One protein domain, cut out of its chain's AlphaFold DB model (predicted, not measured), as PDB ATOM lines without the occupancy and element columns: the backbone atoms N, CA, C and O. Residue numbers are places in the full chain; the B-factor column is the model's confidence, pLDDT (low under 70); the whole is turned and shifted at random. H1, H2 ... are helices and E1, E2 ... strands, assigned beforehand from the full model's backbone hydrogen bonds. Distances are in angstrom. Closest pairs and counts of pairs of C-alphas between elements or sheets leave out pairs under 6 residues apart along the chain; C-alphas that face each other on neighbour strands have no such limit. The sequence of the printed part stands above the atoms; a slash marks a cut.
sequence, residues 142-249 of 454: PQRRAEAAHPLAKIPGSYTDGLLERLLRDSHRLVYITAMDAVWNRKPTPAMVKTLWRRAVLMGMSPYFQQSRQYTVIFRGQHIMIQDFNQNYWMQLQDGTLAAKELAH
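Overview. This is residues 142 to 249 of the 454 residues of an uncharacterized protein of Phycisphaerae bacterium (UniProt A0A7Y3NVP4). A compact knot of helices is built round one core helix, H4, with the short H1 and H2 packed along it, H3 folding back to it as a hairpin and the long H6 on another side. H5 packs on H3 and H6, while a small strand hairpin, E1 and E2, covers another side of H4. The printed part has 108 residues, with named elements in the order H1 H2 H3 H4 H5 E1 E2 H6, mostly helix; the sheet, order E1 - E2, is antiparallel. The radius of gyration of the C-alphas is 12.9 A, and the spans are 39 by 28 by 24 A.

Arrangement. H1, residues 142 to 147, touches the hub H4, residues 173 to 183, the same way at a shallow tilt of 20 degrees; the closest C-alphas, of Ala 146 and Val 175, are 4.4 A apart. H2, residues 149 to 153, touches H4 too, closest at the C-alphas of His 150 and Ala 182, 4.8 A. H3, residues 158 to 168, forms a helical hairpin with H4, opposite ways at 37 degrees, only just a steep tilt; their closest C-alphas, of Leu 168 and Tyr 176, are 4.5 A apart. H5, residues 190 to 201, touches H3 with residues 191 to 196 alone, closest at the C-alphas of Met 192 and Glu 165, 5.5 A. The hairpin of E1, residues 215 to 219, and E2, residues 222 to 226, is antiparallel at 150 degrees; N 217 and O 224 are 2.9 A apart, N 226 and O 215 2.7 A, both within hydrogen-bond range. The closest C-alphas of H4 and E1, of Asp 181 and Phe 219, are 5.5 A apart. H6, residues 232 to 249, touches H5 opposite ways at a steep tilt of 46 degrees, with the closest C-alphas, of Gly 240 and Ala 200, 3.9 A apart. H6 touches H4 with residues 239 to 246 alone, the same way at a shallow tilt of 6 degrees, closest at the C-alphas of Ala 243 and Met 180, 7.2 A. In H1, H2, H3, H4, H5 and H6 every O i to N i+4 pair is within hydrogen-bond range. H1 and H6 are apart.

Along the chain. H1 begins at C-alpha 142, (-34.406, -25.616, 38.860), and is 8.6 A long; H2 is 6.1 A. H3 measures 15.0 A, H4 15.5 A and H5 16.1 A, each from first to last C-alpha. E1 and E2 are each 12.5 A, and H6 is 26.2 A, ending at C-alpha 249, (-57.169, -31.070, 26.551).

Size, cuts and confidence. The two C-alphas farthest apart, of Gly 157 and Asn 230, are 39.2 A apart. The printed part has no cut; the link from H5 to E1, residues 202 to 214, is long. Mean pLDDT of the printed part is 87.0, with residues 203 to 212 and 228 to 233 under 70.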
ATOM      1  N   PRO A 142     -33.062 -25.426  39.400       93.31
ATOM      2  CA  PRO A 142     -34.406 -25.616  38.860       93.31
ATOM      3  C   PRO A 142     -34.645 -24.868  37.542       93.31
ATOM      4  O   PRO A 142     -35.378 -25.381  36.702       93.31
ATOM      5  N   GLN A 143     -34.003 -23.724  37.301       94.00
ATOM      6  CA  GLN A 143     -34.082 -23.005  36.025       94.00
ATOM      7  C   GLN A 143     -33.555 -23.876  34.888       94.00
ATOM      8  O   GLN A 143     -34.268 -24.104  33.918       94.00
ATOM      9  N   ARG A 144     -32.378 -24.490  35.063       95.56
ATOM     10  CA  ARG A 144     -31.805 -25.402  34.056       95.56
ATOM     11  C   ARG A 144     -32.678 -26.636  33.812       95.56
ATOM     12  O   ARG A 144     -32.772 -27.109  32.681       95.56
ATOM     13  N   ARG A 145     -33.345 -27.155  34.853       97.50
ATOM     14  CA  ARG A 145     -34.329 -28.245  34.697       97.50
ATOM     15  C   ARG A 145     -35.550 -27.796  33.891       97.50
ATOM     16  O   ARG A 145     -36.030 -28.559  33.056       97.50
ATOM     17  N   ALA A 146     -36.044 -26.581  34.123       96.69
ATOM     18  CA  ALA A 146     -37.186 -26.021  33.406       96.69
ATOM     19  C   ALA A 146     -36.850 -25.684  31.943       96.69
ATOM     20  O   ALA A 146     -37.608 -26.056  31.049       96.69
ATOM     21  N   GLU A 147     -35.691 -25.075  31.682       96.50
ATOM     22  CA  GLU A 147     -35.174 -24.776  30.337       96.50
ATOM     23  C   GLU A 147     -35.060 -26.033  29.465       96.50
ATOM     24  O   GLU A 147     -35.298 -25.988  28.259       96.50
ATOM     25  N   ALA A 148     -34.757 -27.184  30.074       97.69
ATOM     26  CA  ALA A 148     -34.680 -28.453  29.363       97.69
ATOM     27  C   ALA A 148     -36.050 -28.979  28.891       97.69
ATOM     28  O   ALA A 148     -36.085 -29.777  27.955       97.69
ATOM     29  N   ALA A 149     -37.172 -28.561  29.491       97.88
ATOM     30  CA  ALA A 149     -38.481 -29.186  29.275       97.88
ATOM     31  C   ALA A 149     -38.997 -29.055  27.830       97.88
ATOM     32  O   ALA A 149     -39.351 -30.061  27.212       97.88
ATOM     33  N   HIS A 150     -39.017 -27.842  27.266       97.19
ATOM     34  CA  HIS A 150     -39.541 -27.607  25.914       97.19
ATOM     35  C   HIS A 150     -38.687 -28.233  24.804       97.19
ATOM     36  O   HIS A 150     -39.255 -28.918  23.950       97.19
ATOM     37  N   PRO A 151     -37.348 -28.059  24.776       97.50
ATOM     38  CA  PRO A 151     -36.514 -28.734  23.785       97.50
ATOM     39  C   PRO A 151     -36.628 -30.256  23.888       97.50
ATOM     40  O   PRO A 151     -36.723 -30.938  22.870       97.50
ATOM     41  N   LEU A 152     -36.695 -30.788  25.113       97.25
ATOM     42  CA  LEU A 152     -36.901 -32.210  25.347       97.25
ATOM     43  C   LEU A 152     -38.248 -32.677  24.782       97.25
ATOM     44  O   LEU A 152     -38.290 -33.696  24.100       97.25
ATOM     45  N   ALA A 153     -39.334 -31.922  24.973       96.69
ATOM     46  CA  ALA A 153     -40.659 -32.274  24.461       96.69
ATOM     47  C   ALA A 153     -40.744 -32.393  22.932       96.69
ATOM     48  O   ALA A 153     -41.586 -33.149  22.440       96.69
ATOM     49  N   LYS A 154     -39.840 -31.741  22.189       96.19
ATOM     50  CA  LYS A 154     -39.729 -31.853  20.723       96.19
ATOM     51  C   LYS A 154     -39.128 -33.186  20.257       96.19
ATOM     52  O   LYS A 154     -39.236 -33.524  19.084       96.19
ATOM     53  N   ILE A 155     -38.506 -33.959  21.151       96.12
ATOM     54  CA  ILE A 155     -37.864 -35.234  20.807       96.12
ATOM     55  C   ILE A 155     -38.873 -36.385  20.996       96.12
ATOM     56  O   ILE A 155     -39.328 -36.629  22.120       96.12
ATOM     57  N   PRO A 156     -39.244 -37.142  19.951       94.00
ATOM     58  CA  PRO A 156     -40.142 -38.280  20.112       94.00
ATOM     59  C   PRO A 156     -39.446 -39.454  20.821       94.00
ATOM     60  O   PRO A 156     -38.224 -39.603  20.774       94.00
ATOM     61  N   GLY A 157     -40.238 -40.311  21.470       94.69
ATOM     62  CA  GLY A 157     -39.778 -41.593  22.010       94.69
ATOM     63  C   GLY A 157     -39.933 -41.758  23.522       94.69
ATOM     64  O   GLY A 157     -39.999 -40.795  24.287       94.69
ATOM     65  N   SER A 158     -39.935 -43.021  23.951       93.69
ATOM     66  CA  SER A 158     -40.248 -43.425  25.328       93.69
ATOM     67  C   SER A 158     -39.224 -42.966  26.370       93.69
ATOM     68  O   SER A 158     -39.566 -42.790  27.536       93.69
ATOM     69  N   TYR A 159     -37.958 -42.773  25.985       94.38
ATOM     70  CA  TYR A 159     -36.939 -42.249  26.904       94.38
ATOM     71  C   TYR A 159     -37.176 -40.780  27.223       94.38
ATOM     72  O   TYR A 159     -37.117 -40.385  28.387       94.38
ATOM     73  N   THR A 160     -37.534 -40.001  26.206       96.69
ATOM     74  CA  THR A 160     -37.978 -38.625  26.384       96.69
ATOM     75  C   THR A 160     -39.223 -38.557  27.265       96.69
ATOM     76  O   THR A 160     -39.264 -37.740  28.182       96.69
ATOM     77  N   ASP A 161     -40.203 -39.442  27.045       96.38
ATOM     78  CA  ASP A 161     -41.412 -39.498  27.877       96.38
ATOM     79  C   ASP A 161     -41.080 -39.693  29.357       96.38
ATOM     80  O   ASP A 161     -41.637 -39.001  30.207       96.38
ATOM     81  N   GLY A 162     -40.140 -40.590  29.669       95.38
ATOM     82  CA  GLY A 162     -39.698 -40.827  31.044       95.38
ATOM     83  C   GLY A 162     -39.004 -39.616  31.678       95.38
ATOM     84  O   GLY A 162     -39.180 -39.353  32.869       95.38
ATOM     85  N   LEU A 163     -38.241 -38.844  30.899       97.25
ATOM     86  CA  LEU A 163     -37.604 -37.613  31.382       97.25
ATOM     87  C   LEU A 163     -38.625 -36.482  31.590       97.25
ATOM     88  O   LEU A 163     -38.566 -35.793  32.605       97.25
ATOM     89  N   LEU A 164     -39.602 -36.324  30.695       98.06
ATOM     90  CA  LEU A 164     -40.698 -35.363  30.869       98.06
ATOM     91  C   LEU A 164     -41.591 -35.739  32.057       98.06
ATOM     92  O   LEU A 164     -41.962 -34.877  32.848       98.06
ATOM     93  N   GLU A 165     -41.885 -37.029  32.244       96.50
ATOM     94  CA  GLU A 165     -42.593 -37.526  33.426       96.50
ATOM     95  C   GLU A 165     -41.847 -37.171  34.717       96.50
ATOM     96  O   GLU A 165     -42.476 -36.765  35.699       96.50
ATOM     97  N   ARG A 166     -40.513 -37.290  34.721       96.00
ATOM     98  CA  ARG A 166     -39.679 -36.858  35.846       96.00
ATOM     99  C   ARG A 166     -39.848 -35.363  36.121       96.00
ATOM    100  O   ARG A 166     -40.052 -35.014  37.278       96.00
ATOM    101  N   LEU A 167     -39.806 -34.509  35.097       97.44
ATOM    102  CA  LEU A 167     -39.990 -33.061  35.262       97.44
ATOM    103  C   LEU A 167     -41.406 -32.701  35.749       97.44
ATOM    104  O   LEU A 167     -41.562 -31.851  36.618       97.44
ATOM    105  N   LEU A 168     -42.445 -33.404  35.288       96.62
ATOM    106  CA  LEU A 168     -43.818 -33.238  35.798       96.62
ATOM    107  C   LEU A 168     -43.959 -33.603  37.289       96.62
ATOM    108  O   LEU A 168     -44.889 -33.142  37.963       96.62
ATOM    109  N   ARG A 169     -43.064 -34.459  37.798       94.12
ATOM    110  CA  ARG A 169     -42.969 -34.877  39.206       94.12
ATOM    111  C   ARG A 169     -41.924 -34.098  40.001       94.12
ATOM    112  O   ARG A 169     -41.693 -34.448  41.156       94.12
ATOM    113  N   ASP A 170     -41.284 -33.093  39.408       93.94
ATOM    114  CA  ASP A 170     -40.311 -32.271  40.123       93.94
ATOM    115  C   ASP A 170     -40.978 -31.627  41.345       93.94
ATOM    116  O   ASP A 170     -42.178 -31.336  41.339       93.94
ATOM    117  N   SER A 171     -40.210 -31.427  42.413       88.44
ATOM    118  CA  SER A 171     -40.701 -30.728  43.602       88.44
ATOM    119  C   SER A 171     -40.759 -29.215  43.383       88.44
ATOM    120  O   SER A 171     -41.493 -28.521  44.084       88.44
ATOM    121  N   HIS A 172     -40.012 -28.690  42.409       89.50
ATOM    122  CA  HIS A 172     -39.926 -27.263  42.155       89.50
ATOM    123  C   HIS A 172     -41.008 -26.791  41.178       89.50
ATOM    124  O   HIS A 172     -41.102 -27.269  40.046       89.50
ATOM    125  N   ARG A 173     -41.778 -25.778  41.599       88.88
ATOM    126  CA  ARG A 173     -42.917 -25.218  40.851       88.88
ATOM    127  C   ARG A 173     -42.588 -24.784  39.435       88.88
ATOM    128  O   ARG A 173     -43.264 -25.202  38.499       88.88
ATOM    129  N   LEU A 174     -41.492 -24.041  39.292       92.19
ATOM    130  CA  LEU A 174     -40.952 -23.640  37.992       92.19
ATOM    131  C   LEU A 174     -40.846 -24.828  37.034       92.19
ATOM    132  O   LEU A 174     -41.331 -24.767  35.914       92.19
ATOM    133  N   VAL A 175     -40.278 -25.936  37.501       95.00
ATOM    134  CA  VAL A 175     -39.979 -27.083  36.649       95.00
ATOM    135  C   VAL A 175     -41.250 -27.788  36.203       95.00
ATOM    136  O   VAL A 175     -41.420 -28.022  35.009       95.00
ATOM    137  N   TYR A 176     -42.157 -28.121  37.125       94.50
ATOM    138  CA  TYR A 176     -43.330 -28.900  36.737       94.50
ATOM    139  C   TYR A 176     -44.374 -28.088  35.968       94.50
ATOM    140  O   TYR A 176     -45.078 -28.684  35.160       94.50
ATOM    141  N   ILE A 177     -44.494 -26.768  36.179       94.38
ATOM    142  CA  ILE A 177     -45.408 -25.931  35.379       94.38
ATOM    143  C   ILE A 177     -44.876 -25.804  33.954       94.38
ATOM    144  O   ILE A 177     -45.627 -26.046  33.011       94.38
ATOM    145  N   THR A 178     -43.582 -25.515  33.787       96.44
ATOM    146  CA  THR A 178     -42.958 -25.505  32.457       96.44
ATOM    147  C   THR A 178     -43.062 -26.879  31.796       96.44
ATOM    148  O   THR A 178     -43.336 -26.980  30.605       96.44
ATOM    149  N   ALA A 179     -42.916 -27.964  32.563       97.44
ATOM    150  CA  ALA A 179     -43.101 -29.311  32.039       97.44
ATOM    151  C   ALA A 179     -44.547 -29.594  31.607       97.44
ATOM    152  O   ALA A 179     -44.713 -30.303  30.621       97.44
ATOM    153  N   MET A 180     -45.569 -29.065  32.297       97.31
ATOM    154  CA  MET A 180     -46.966 -29.166  31.848       97.31
ATOM    155  C   MET A 180     -47.140 -28.492  30.490       97.31
ATOM    156  O   MET A 180     -47.533 -29.164  29.541       97.31
ATOM    157  N   ASP A 181     -46.715 -27.230  30.369       96.75
ATOM    158  CA  ASP A 181     -46.821 -26.489  29.106       96.75
ATOM    159  C   ASP A 181     -46.081 -27.209  27.966       96.75
ATOM    160  O   ASP A 181     -46.602 -27.369  26.860       96.75
ATOM    161  N   ALA A 182     -44.888 -27.738  28.256       96.94
ATOM    162  CA  ALA A 182     -44.083 -28.476  27.292       96.94
ATOM    163  C   ALA A 182     -44.754 -29.763  26.790       96.94
ATOM    164  O   ALA A 182     -44.565 -30.132  25.629       96.94
ATOM    165  N   VAL A 183     -45.533 -30.460  27.627       97.12
ATOM    166  CA  VAL A 183     -46.208 -31.703  27.219       97.12
ATOM    167  C   VAL A 183     -47.573 -31.477  26.573       97.12
ATOM    168  O   VAL A 183     -48.125 -32.444  26.059       97.12
ATOM    169  N   TRP A 184     -48.095 -30.247  26.524       95.94
ATOM    170  CA  TRP A 184     -49.441 -29.943  26.020       95.94
ATOM    171  C   TRP A 184     -49.762 -30.639  24.684       95.94
ATOM    172  O   TRP A 184     -50.730 -31.388  24.583       95.94
ATOM    173  N   ASN A 185     -48.897 -30.479  23.674       94.31
ATOM    174  CA  ASN A 185     -49.077 -31.065  22.334       94.31
ATOM    175  C   ASN A 185     -48.582 -32.521  22.212       94.31
ATOM    176  O   ASN A 185     -48.530 -33.078  21.113       94.31
ATOM    177  N   ARG A 186     -48.148 -33.142  23.309       94.12
ATOM    178  CA  ARG A 186     -47.545 -34.473  23.296       94.12
ATOM    179  C   ARG A 186     -48.609 -35.547  23.498       94.12
ATOM    180  O   ARG A 186     -49.551 -35.376  24.268       94.12
ATOM    181  N   LYS A 187     -48.430 -36.705  22.854       94.56
ATOM    182  CA  LYS A 187     -49.278 -37.874  23.119       94.56
ATOM    183  C   LYS A 187     -49.116 -38.290  24.592       94.56
ATOM    184  O   LYS A 187     -47.993 -38.598  25.000       94.56
ATOM    185  N   PRO A 188     -50.198 -38.339  25.385       95.19
ATOM    186  CA  PRO A 188     -50.091 -38.636  26.804       95.19
ATOM    187  C   PRO A 188     -49.684 -40.089  27.050       95.19
ATOM    188  O   PRO A 188     -50.253 -41.018  26.473       95.19
ATOM    189  N   THR A 189     -48.751 -40.301  27.978       96.44
ATOM    190  CA  THR A 189     -48.466 -41.634  28.525       96.44
ATOM    191  C   THR A 189     -49.303 -41.893  29.783       96.44
ATOM    192  O   THR A 189     -49.652 -40.945  30.495       96.44
ATOM    193  N   PRO A 190     -49.595 -43.160  30.142       96.12
ATOM    194  CA  PRO A 190     -50.336 -43.471  31.371       96.12
ATOM    195  C   PRO A 190     -49.719 -42.842  32.629       96.12
ATOM    196  O   PRO A 190     -50.428 -42.445  33.556       96.12
ATOM    197  N   ALA A 191     -48.393 -42.726  32.657       95.00
ATOM    198  CA  ALA A 191     -47.666 -42.189  33.790       95.00
ATOM    199  C   ALA A 191     -47.749 -40.655  33.880       95.00
ATOM    200  O   ALA A 191     -47.931 -40.135  34.983       95.00
ATOM    201  N   MET A 192     -47.722 -39.942  32.746       97.06
ATOM    202  CA  MET A 192     -48.006 -38.500  32.684       97.06
ATOM    203  C   MET A 192     -49.433 -38.203  33.150       97.06
ATOM    204  O   MET A 192     -49.630 -37.374  34.037       97.06
ATOM    205  N   VAL A 193     -50.419 -38.945  32.632       96.81
ATOM    206  CA  VAL A 193     -51.834 -38.800  33.016       96.81
ATOM    207  C   VAL A 193     -52.010 -38.997  34.521       96.81
ATOM    208  O   VAL A 193     -52.652 -38.185  35.183       96.81
ATOM    209  N   LYS A 194     -51.388 -40.034  35.094       94.69
ATOM    210  CA  LYS A 194     -51.428 -40.293  36.539       94.69
ATOM    211  C   LYS A 194     -50.763 -39.181  37.356       94.69
ATOM    212  O   LYS A 194     -51.279 -38.833  38.419       94.69
ATOM    213  N   THR A 195     -49.640 -38.626  36.891       94.19
ATOM    214  CA  THR A 195     -48.978 -37.480  37.540       94.19
ATOM    215  C   THR A 195     -49.896 -36.258  37.559       94.19
ATOM    216  O   THR A 195     -50.135 -35.696  38.628       94.19
ATOM    217  N   LEU A 196     -50.459 -35.877  36.409       95.12
ATOM    218  CA  LEU A 196     -51.348 -34.719  36.317       95.12
ATOM    219  C   LEU A 196     -52.643 -34.927  37.103       95.12
ATOM    220  O   LEU A 196     -53.106 -34.008  37.767       95.12
ATOM    221  N   TRP A 197     -53.192 -36.145  37.114       94.12
ATOM    222  CA  TRP A 197     -54.385 -36.478  37.896       94.12
ATOM    223  C   TRP A 197     -54.173 -36.261  39.394       94.12
ATOM    224  O   TRP A 197     -55.001 -35.642  40.063       94.12
ATOM    225  N   ARG A 198     -53.039 -36.737  39.924       90.00
ATOM    226  CA  ARG A 198     -52.684 -36.543  41.337       90.00
ATOM    227  C   ARG A 198     -52.633 -35.066  41.711       90.00
ATOM    228  O   ARG A 198     -53.090 -34.714  42.795       90.00
ATOM    229  N   ARG A 199     -52.135 -34.224  40.808       88.88
ATOM    230  CA  ARG A 199     -52.048 -32.778  41.017       88.88
ATOM    231  C   ARG A 199     -53.399 -32.079  40.868       88.88
ATOM    232  O   ARG A 199     -53.734 -31.223  41.675       88.88
ATOM    233  N   ALA A 200     -54.201 -32.488  39.888       90.94
ATOM    234  CA  ALA A 200     -55.514 -31.911  39.623       90.94
ATOM    235  C   ALA A 200     -56.546 -32.206  40.726       90.94
ATOM    236  O   ALA A 200     -57.354 -31.330  41.043       90.94
ATOM    237  N   VAL A 201     -56.538 -33.426  41.284       87.19
ATOM    238  CA  VAL A 201     -57.636 -33.944  42.128       87.19
ATOM    239  C   VAL A 201     -57.187 -34.418  43.514       87.19
ATOM    240  O   VAL A 201     -57.932 -34.255  44.473       87.19
ATOM    241  N   LEU A 202     -55.987 -34.991  43.657       78.12
ATOM    242  CA  LEU A 202     -55.560 -35.668  44.897       78.12
ATOM    243  C   LEU A 202     -54.608 -34.844  45.777       78.12
ATOM    244  O   LEU A 202     -53.995 -35.406  46.679       78.12
ATOM    245  N   MET A 203     -54.441 -33.544  45.510       67.44
ATOM    246  CA  MET A 203     -53.500 -32.672  46.235       67.44
ATOM    247  C   MET A 203     -52.034 -33.172  46.263       67.44
ATOM    248  O   MET A 203     -51.280 -32.830  47.169       67.44
ATOM    249  N   GLY A 204     -51.587 -33.982  45.296       51.59
ATOM    250  CA  GLY A 204     -50.183 -34.432  45.230       51.59
ATOM    251  C   GLY A 204     -49.309 -33.505  44.370       51.59
ATOM    252  O   GLY A 204     -49.760 -33.081  43.315       51.59
ATOM    253  N   MET A 205     -48.044 -33.183  44.670       48.88
ATOM    254  CA  MET A 205     -47.205 -33.332  45.868       48.88
ATOM    255  C   MET A 205     -46.214 -32.153  45.909       48.88
ATOM    256  O   MET A 205     -45.623 -31.818  44.884       48.88
ATOM    257  N   SER A 206     -46.021 -31.593  47.101       47.38
ATOM    258  CA  SER A 206     -44.752 -31.322  47.808       47.38
ATOM    259  C   SER A 206     -45.017 -30.158  48.770       47.38
ATOM    260  O   SER A 206     -45.640 -29.179  48.345       47.38
ATOM    261  N   PRO A 207     -44.563 -30.201  50.036       50.41
ATOM    262  CA  PRO A 207     -44.330 -28.958  50.759       50.41
ATOM    263  C   PRO A 207     -43.420 -28.107  49.869       50.41
ATOM    264  O   PRO A 207     -42.406 -28.606  49.365       50.41
ATOM    265  N   TYR A 208     -43.838 -26.880  49.563       54.53
ATOM    266  CA  TYR A 208     -42.964 -25.973  48.836       54.53
ATOM    267  C   TYR A 208     -41.764 -25.715  49.733       54.53
ATOM    268  O   TYR A 208     -41.912 -25.335  50.894       54.53
ATOM    269  N   PHE A 209     -40.580 -25.974  49.198       54.81
ATOM    270  CA  PHE A 209     -39.374 -25.408  49.769       54.81
ATOM    271  C   PHE A 209     -39.435 -23.904  49.521       54.81
ATOM    272  O   PHE A 209     -39.789 -23.504  48.408       54.81
ATOM    273  N   GLN A 210     -39.119 -23.113  50.545       55.31
ATOM    274  CA  GLN A 210     -39.009 -21.660  50.432       55.31
ATOM    275  C   GLN A 210     -38.097 -21.311  49.243       55.31
ATOM    276  O   GLN A 210     -36.958 -21.777  49.148       55.31
ATOM    277  N   GLN A 211     -38.640 -20.562  48.293       60.22
ATOM    278  CA  GLN A 211     -37.970 -19.988  47.138       60.22
ATOM    279  C   GLN A 211     -37.675 -18.506  47.376       60.22
ATOM    280  O   GLN A 211     -38.503 -17.647  47.102       60.22
ATOM    281  N   SER A 212     -36.434 -18.165  47.710       57.28
ATOM    282  CA  SER A 212     -36.008 -16.760  47.835       57.28
ATOM    283  C   SER A 212     -36.080 -15.940  46.532       57.28
ATOM    284  O   SER A 212     -35.821 -14.740  46.549       57.28
ATOM    285  N   ARG A 213     -36.402 -16.563  45.388       72.94
ATOM    286  CA  ARG A 213     -36.447 -15.923  44.067       72.94
ATOM    287  C   ARG A 213     -37.822 -16.056  43.433       72.94
ATOM    288  O   ARG A 213     -38.392 -17.144  43.401       72.94
ATOM    289  N   GLN A 214     -38.298 -14.951  42.868       80.81
ATOM    290  CA  GLN A 214     -39.515 -14.918  42.071       80.81
ATOM    291  C   GLN A 214     -39.210 -15.325  40.623       80.81
ATOM    292  O   GLN A 214     -38.227 -14.870  40.037       80.81
ATOM    293  N   TYR A 215     -40.057 -16.166  40.040       84.50
ATOM    294  CA  TYR A 215     -39.992 -16.557  38.631       84.50
ATOM    295  C   TYR A 215     -41.316 -16.257  37.940       84.50
ATOM    296  O   TYR A 215     -42.370 -16.264  38.570       84.50
ATOM    297  N   THR A 216     -41.280 -16.062  36.625       88.31
ATOM    298  CA  THR A 216     -42.487 -16.050  35.795       88.31
ATOM    299  C   THR A 216     -42.379 -17.162  34.767       88.31
ATOM    300  O   THR A 216     -41.374 -17.267  34.069       88.31
ATOM    301  N   VAL A 217     -43.411 -17.995  34.682       89.25
ATOM    302  CA  VAL A 217     -43.550 -19.022  33.645       89.25
ATOM    303  C   VAL A 217     -44.679 -18.624  32.722       89.25
ATOM    304  O   VAL A 217     -45.754 -18.258  33.186       89.25
ATOM    305  N   ILE A 218     -44.456 -18.716  31.418       89.19
ATOM    306  CA  ILE A 218     -45.526 -18.558  30.438       89.19
ATOM    307  C   ILE A 218     -46.157 -19.935  30.240       89.19
ATOM    308  O   ILE A 218     -45.506 -20.849  29.750       89.19
ATOM    309  N   PHE A 219     -47.415 -20.085  30.644       91.25
ATOM    310  CA  PHE A 219     -48.212 -21.285  30.414       91.25
ATOM    311  C   PHE A 219     -49.334 -20.925  29.447       91.25
ATOM    312  O   PHE A 219     -50.254 -20.189  29.812       91.25
ATOM    313  N   ARG A 220     -49.273 -21.414  28.205       90.94
ATOM    314  CA  ARG A 220     -50.287 -21.143  27.169       90.94
ATOM    315  C   ARG A 220     -50.596 -19.647  26.988       90.94
ATOM    316  O   ARG A 220     -51.757 -19.258  26.898       90.94
ATOM    317  N   GLY A 221     -49.558 -18.812  26.986       87.25
ATOM    318  CA  GLY A 221     -49.671 -17.350  26.891       87.25
ATOM    319  C   GLY A 221     -50.110 -16.655  28.186       87.25
ATOM    320  O   GLY A 221     -50.148 -15.431  28.239       87.25
ATOM    321  N   GLN A 222     -50.420 -17.403  29.250       89.94
ATOM    322  CA  GLN A 222     -50.726 -16.847  30.565       89.94
ATOM    323  C   GLN A 222     -49.441 -16.732  31.386       89.94
ATOM    324  O   GLN A 222     -48.725 -17.718  31.563       89.94
ATOM    325  N   HIS A 223     -49.171 -15.549  31.931       90.06
ATOM    326  CA  HIS A 223     -48.072 -15.351  32.869       90.06
ATOM    327  C   HIS A 223     -48.448 -15.948  34.228       90.06
ATOM    328  O   HIS A 223     -49.378 -15.496  34.895       90.06
ATOM    329  N   ILE A 224     -47.728 -16.988  34.631       88.75
ATOM    330  CA  ILE A 224     -47.854 -17.634  35.930       88.75
ATOM    331  C   ILE A 224     -46.690 -17.182  36.792       88.75
ATOM    332  O   ILE A 224     -45.537 -17.563  36.584       88.75
ATOM    333  N   MET A 225     -47.020 -16.366  37.779       85.81
ATOM    334  CA  MET A 225     -46.064 -15.886  38.752       85.81
ATOM    335  C   MET A 225     -45.773 -16.979  39.785       85.81
ATOM    336  O   MET A 225     -46.677 -17.614  40.341       85.81
ATOM    337  N   ILE A 226     -44.493 -17.206  40.037       82.25
ATOM    338  CA  ILE A 226     -43.964 -18.131  41.030       82.25
ATOM    339  C   ILE A 226     -43.269 -17.266  42.067       82.25
ATOM    340  O   ILE A 226     -42.192 -16.738  41.813       82.25
ATOM    341  N   GLN A 227     -43.910 -17.084  43.213       74.44
ATOM    342  CA  GLN A 227     -43.366 -16.311  44.322       74.44
ATOM    343  C   GLN A 227     -43.341 -17.172  45.571       74.44
ATOM    344  O   GLN A 227     -44.185 -18.059  45.731       74.44
ATOM    345  N   ASP A 228     -42.405 -16.867  46.466       63.41
ATOM    346  CA  ASP A 228     -42.483 -17.354  47.830       63.41
ATOM    347  C   ASP A 228     -43.646 -16.668  48.527       63.41
ATOM    348  O   ASP A 228     -43.620 -15.475  48.821       63.41
ATOM    349  N   PHE A 229     -44.686 -17.440  48.784       57.53
ATOM    350  CA  PHE A 229     -45.729 -17.045  49.702       57.53
ATOM    351  C   PHE A 229     -45.836 -18.144  50.746       57.53
ATOM    352  O   PHE A 229     -45.989 -19.314  50.403       57.53
ATOM    353  N   ASN A 230     -45.935 -17.759  52.023       55.25
ATOM    354  CA  ASN A 230     -46.414 -18.637  53.103       55.25
ATOM    355  C   ASN A 230     -47.835 -19.200  52.836       55.25
ATOM    356  O   ASN A 230     -48.377 -19.963  53.629       55.25
ATOM    357  N   GLN A 231     -48.444 -18.859  51.698       58.66
ATOM    358  CA  GLN A 231     -49.733 -19.330  51.217       58.66
ATOM    359  C   GLN A 231     -49.602 -20.491  50.215       58.66
ATOM    360  O   GLN A 231     -50.220 -20.495  49.147       58.66
ATOM    361  N   ASN A 232     -48.839 -21.519  50.592       66.19
ATOM    362  CA  ASN A 232     -48.671 -22.780  49.853       66.19
ATOM    363  C   ASN A 232     -49.992 -23.366  49.318       66.19
ATOM    364  O   ASN A 232     -50.025 -23.998  48.261       66.19
ATOM    365  N   TYR A 233     -51.095 -23.123  50.025       69.06
ATOM    366  CA  TYR A 233     -52.424 -23.558  49.630       69.06
ATOM    367  C   TYR A 233     -52.875 -22.980  48.274       69.06
ATOM    368  O   TYR A 233     -53.223 -23.747  47.378       69.06
ATOM    369  N   TRP A 234     -52.817 -21.659  48.064       72.06
ATOM    370  CA  TRP A 234     -53.343 -21.033  46.839       72.06
ATOM    371  C   TRP A 234     -52.563 -21.424  45.583       72.06
ATOM    372  O   TRP A 234     -53.163 -21.647  44.530       72.06
ATOM    373  N   MET A 235     -51.244 -21.602  45.701       75.06
ATOM    374  CA  MET A 235     -50.422 -22.095  44.593       75.06
ATOM    375  C   MET A 235     -50.820 -23.520  44.185       75.06
ATOM    376  O   MET A 235     -51.007 -23.784  43.001       75.06
ATOM    377  N   GLN A 236     -51.059 -24.424  45.147       74.81
ATOM    378  CA  GLN A 236     -51.536 -25.784  44.839       74.81
ATOM    379  C   GLN A 236     -52.879 -25.776  44.108       74.81
ATOM    380  O   GLN A 236     -53.101 -26.593  43.213       74.81
ATOM    381  N   LEU A 237     -53.771 -24.851  44.466       78.69
ATOM    382  CA  LEU A 237     -55.053 -24.696  43.786       78.69
ATOM    383  C   LEU A 237     -54.865 -24.242  42.326       78.69
ATOM    384  O   LEU A 237     -55.469 -24.824  41.416       78.69
ATOM    385  N   GLN A 238     -54.004 -23.249  42.077       86.44
ATOM    386  CA  GLN A 238     -53.678 -22.811  40.716       86.44
ATOM    387  C   GLN A 238     -53.084 -23.967  39.900       86.44
ATOM    388  O   GLN A 238     -53.564 -24.261  38.805       86.44
ATOM    389  N   ASP A 239     -52.116 -24.685  40.462       88.69
ATOM    390  CA  ASP A 239     -51.394 -25.755  39.770       88.69
ATOM    391  C   ASP A 239     -52.292 -26.959  39.474       88.69
ATOM    392  O   ASP A 239     -52.222 -27.551  38.395       88.69
ATOM    393  N   GLY A 240     -53.201 -27.290  40.394       89.75
ATOM    394  CA  GLY A 240     -54.241 -28.284  40.151       89.75
ATOM    395  C   GLY A 240     -55.153 -27.880  38.991       89.75
ATOM    396  O   GLY A 240     -55.504 -28.716  38.159       89.75
ATOM    397  N   THR A 241     -55.503 -26.592  38.891       91.00
ATOM    398  CA  THR A 241     -56.309 -26.063  37.776       91.00
ATOM    399  C   THR A 241     -55.577 -26.189  36.441       91.00
ATOM    400  O   THR A 241     -56.195 -26.578  35.448       91.00
ATOM    401  N   LEU A 242     -54.273 -25.895  36.403       93.81
ATOM    402  CA  LEU A 242     -53.444 -26.073  35.204       93.81
ATOM    403  C   LEU A 242     -53.389 -27.550  34.793       93.81
ATOM    404  O   LEU A 242     -53.727 -27.883  33.659       93.81
ATOM    405  N   ALA A 243     -53.112 -28.456  35.733       94.62
ATOM    406  CA  ALA A 243     -53.106 -29.895  35.467       94.62
ATOM    407  C   ALA A 243     -54.475 -30.420  34.983       94.62
ATOM    408  O   ALA A 243     -54.549 -31.293  34.117       94.62
ATOM    409  N   ALA A 244     -55.582 -29.877  35.501       93.75
ATOM    410  CA  ALA A 244     -56.919 -30.210  35.021       93.75
ATOM    411  C   ALA A 244     -57.192 -29.674  33.605       93.75
ATOM    412  O   ALA A 244     -57.920 -30.316  32.847       93.75
ATOM    413  N   LYS A 245     -56.631 -28.511  33.227       94.31
ATOM    414  CA  LYS A 245     -56.693 -27.996  31.847       94.31
ATOM    415  C   LYS A 245     -55.964 -28.938  30.882       94.31
ATOM    416  O   LYS A 245     -56.569 -29.302  29.880       94.31
ATOM    417  N   GLU A 246     -54.757 -29.386  31.226       95.06
ATOM    418  CA  GLU A 246     -53.986 -30.370  30.443       95.06
ATOM    419  C   GLU A 246     -54.765 -31.675  30.228       95.06
ATOM    420  O   GLU A 246     -54.989 -32.124  29.106       95.06
ATOM    421  N   LEU A 247     -55.273 -32.272  31.312       96.00
ATOM    422  CA  LEU A 247     -56.046 -33.514  31.230       96.00
ATOM    423  C   LEU A 247     -57.328 -33.362  30.403       96.00
ATOM    424  O   LEU A 247     -57.709 -34.281  29.677       96.00
ATOM    425  N   ALA A 248     -57.998 -32.212  30.511       93.81
ATOM    426  CA  ALA A 248     -59.185 -31.907  29.722       93.81
ATOM    427  C   ALA A 248     -58.862 -31.680  28.236       93.81
ATOM    428  O   ALA A 248     -59.711 -31.975  27.394       93.81
ATOM    429  N   HIS A 249     -57.664 -31.179  27.919       94.50
ATOM    430  CA  HIS A 249     -57.169 -31.070  26.551       94.50
ATOM    431  C   HIS A 249     -56.898 -32.455  25.955       94.50
ATOM    432  O   HIS A 249     -57.448 -32.786  24.908       94.50
TER     433      HIS A 249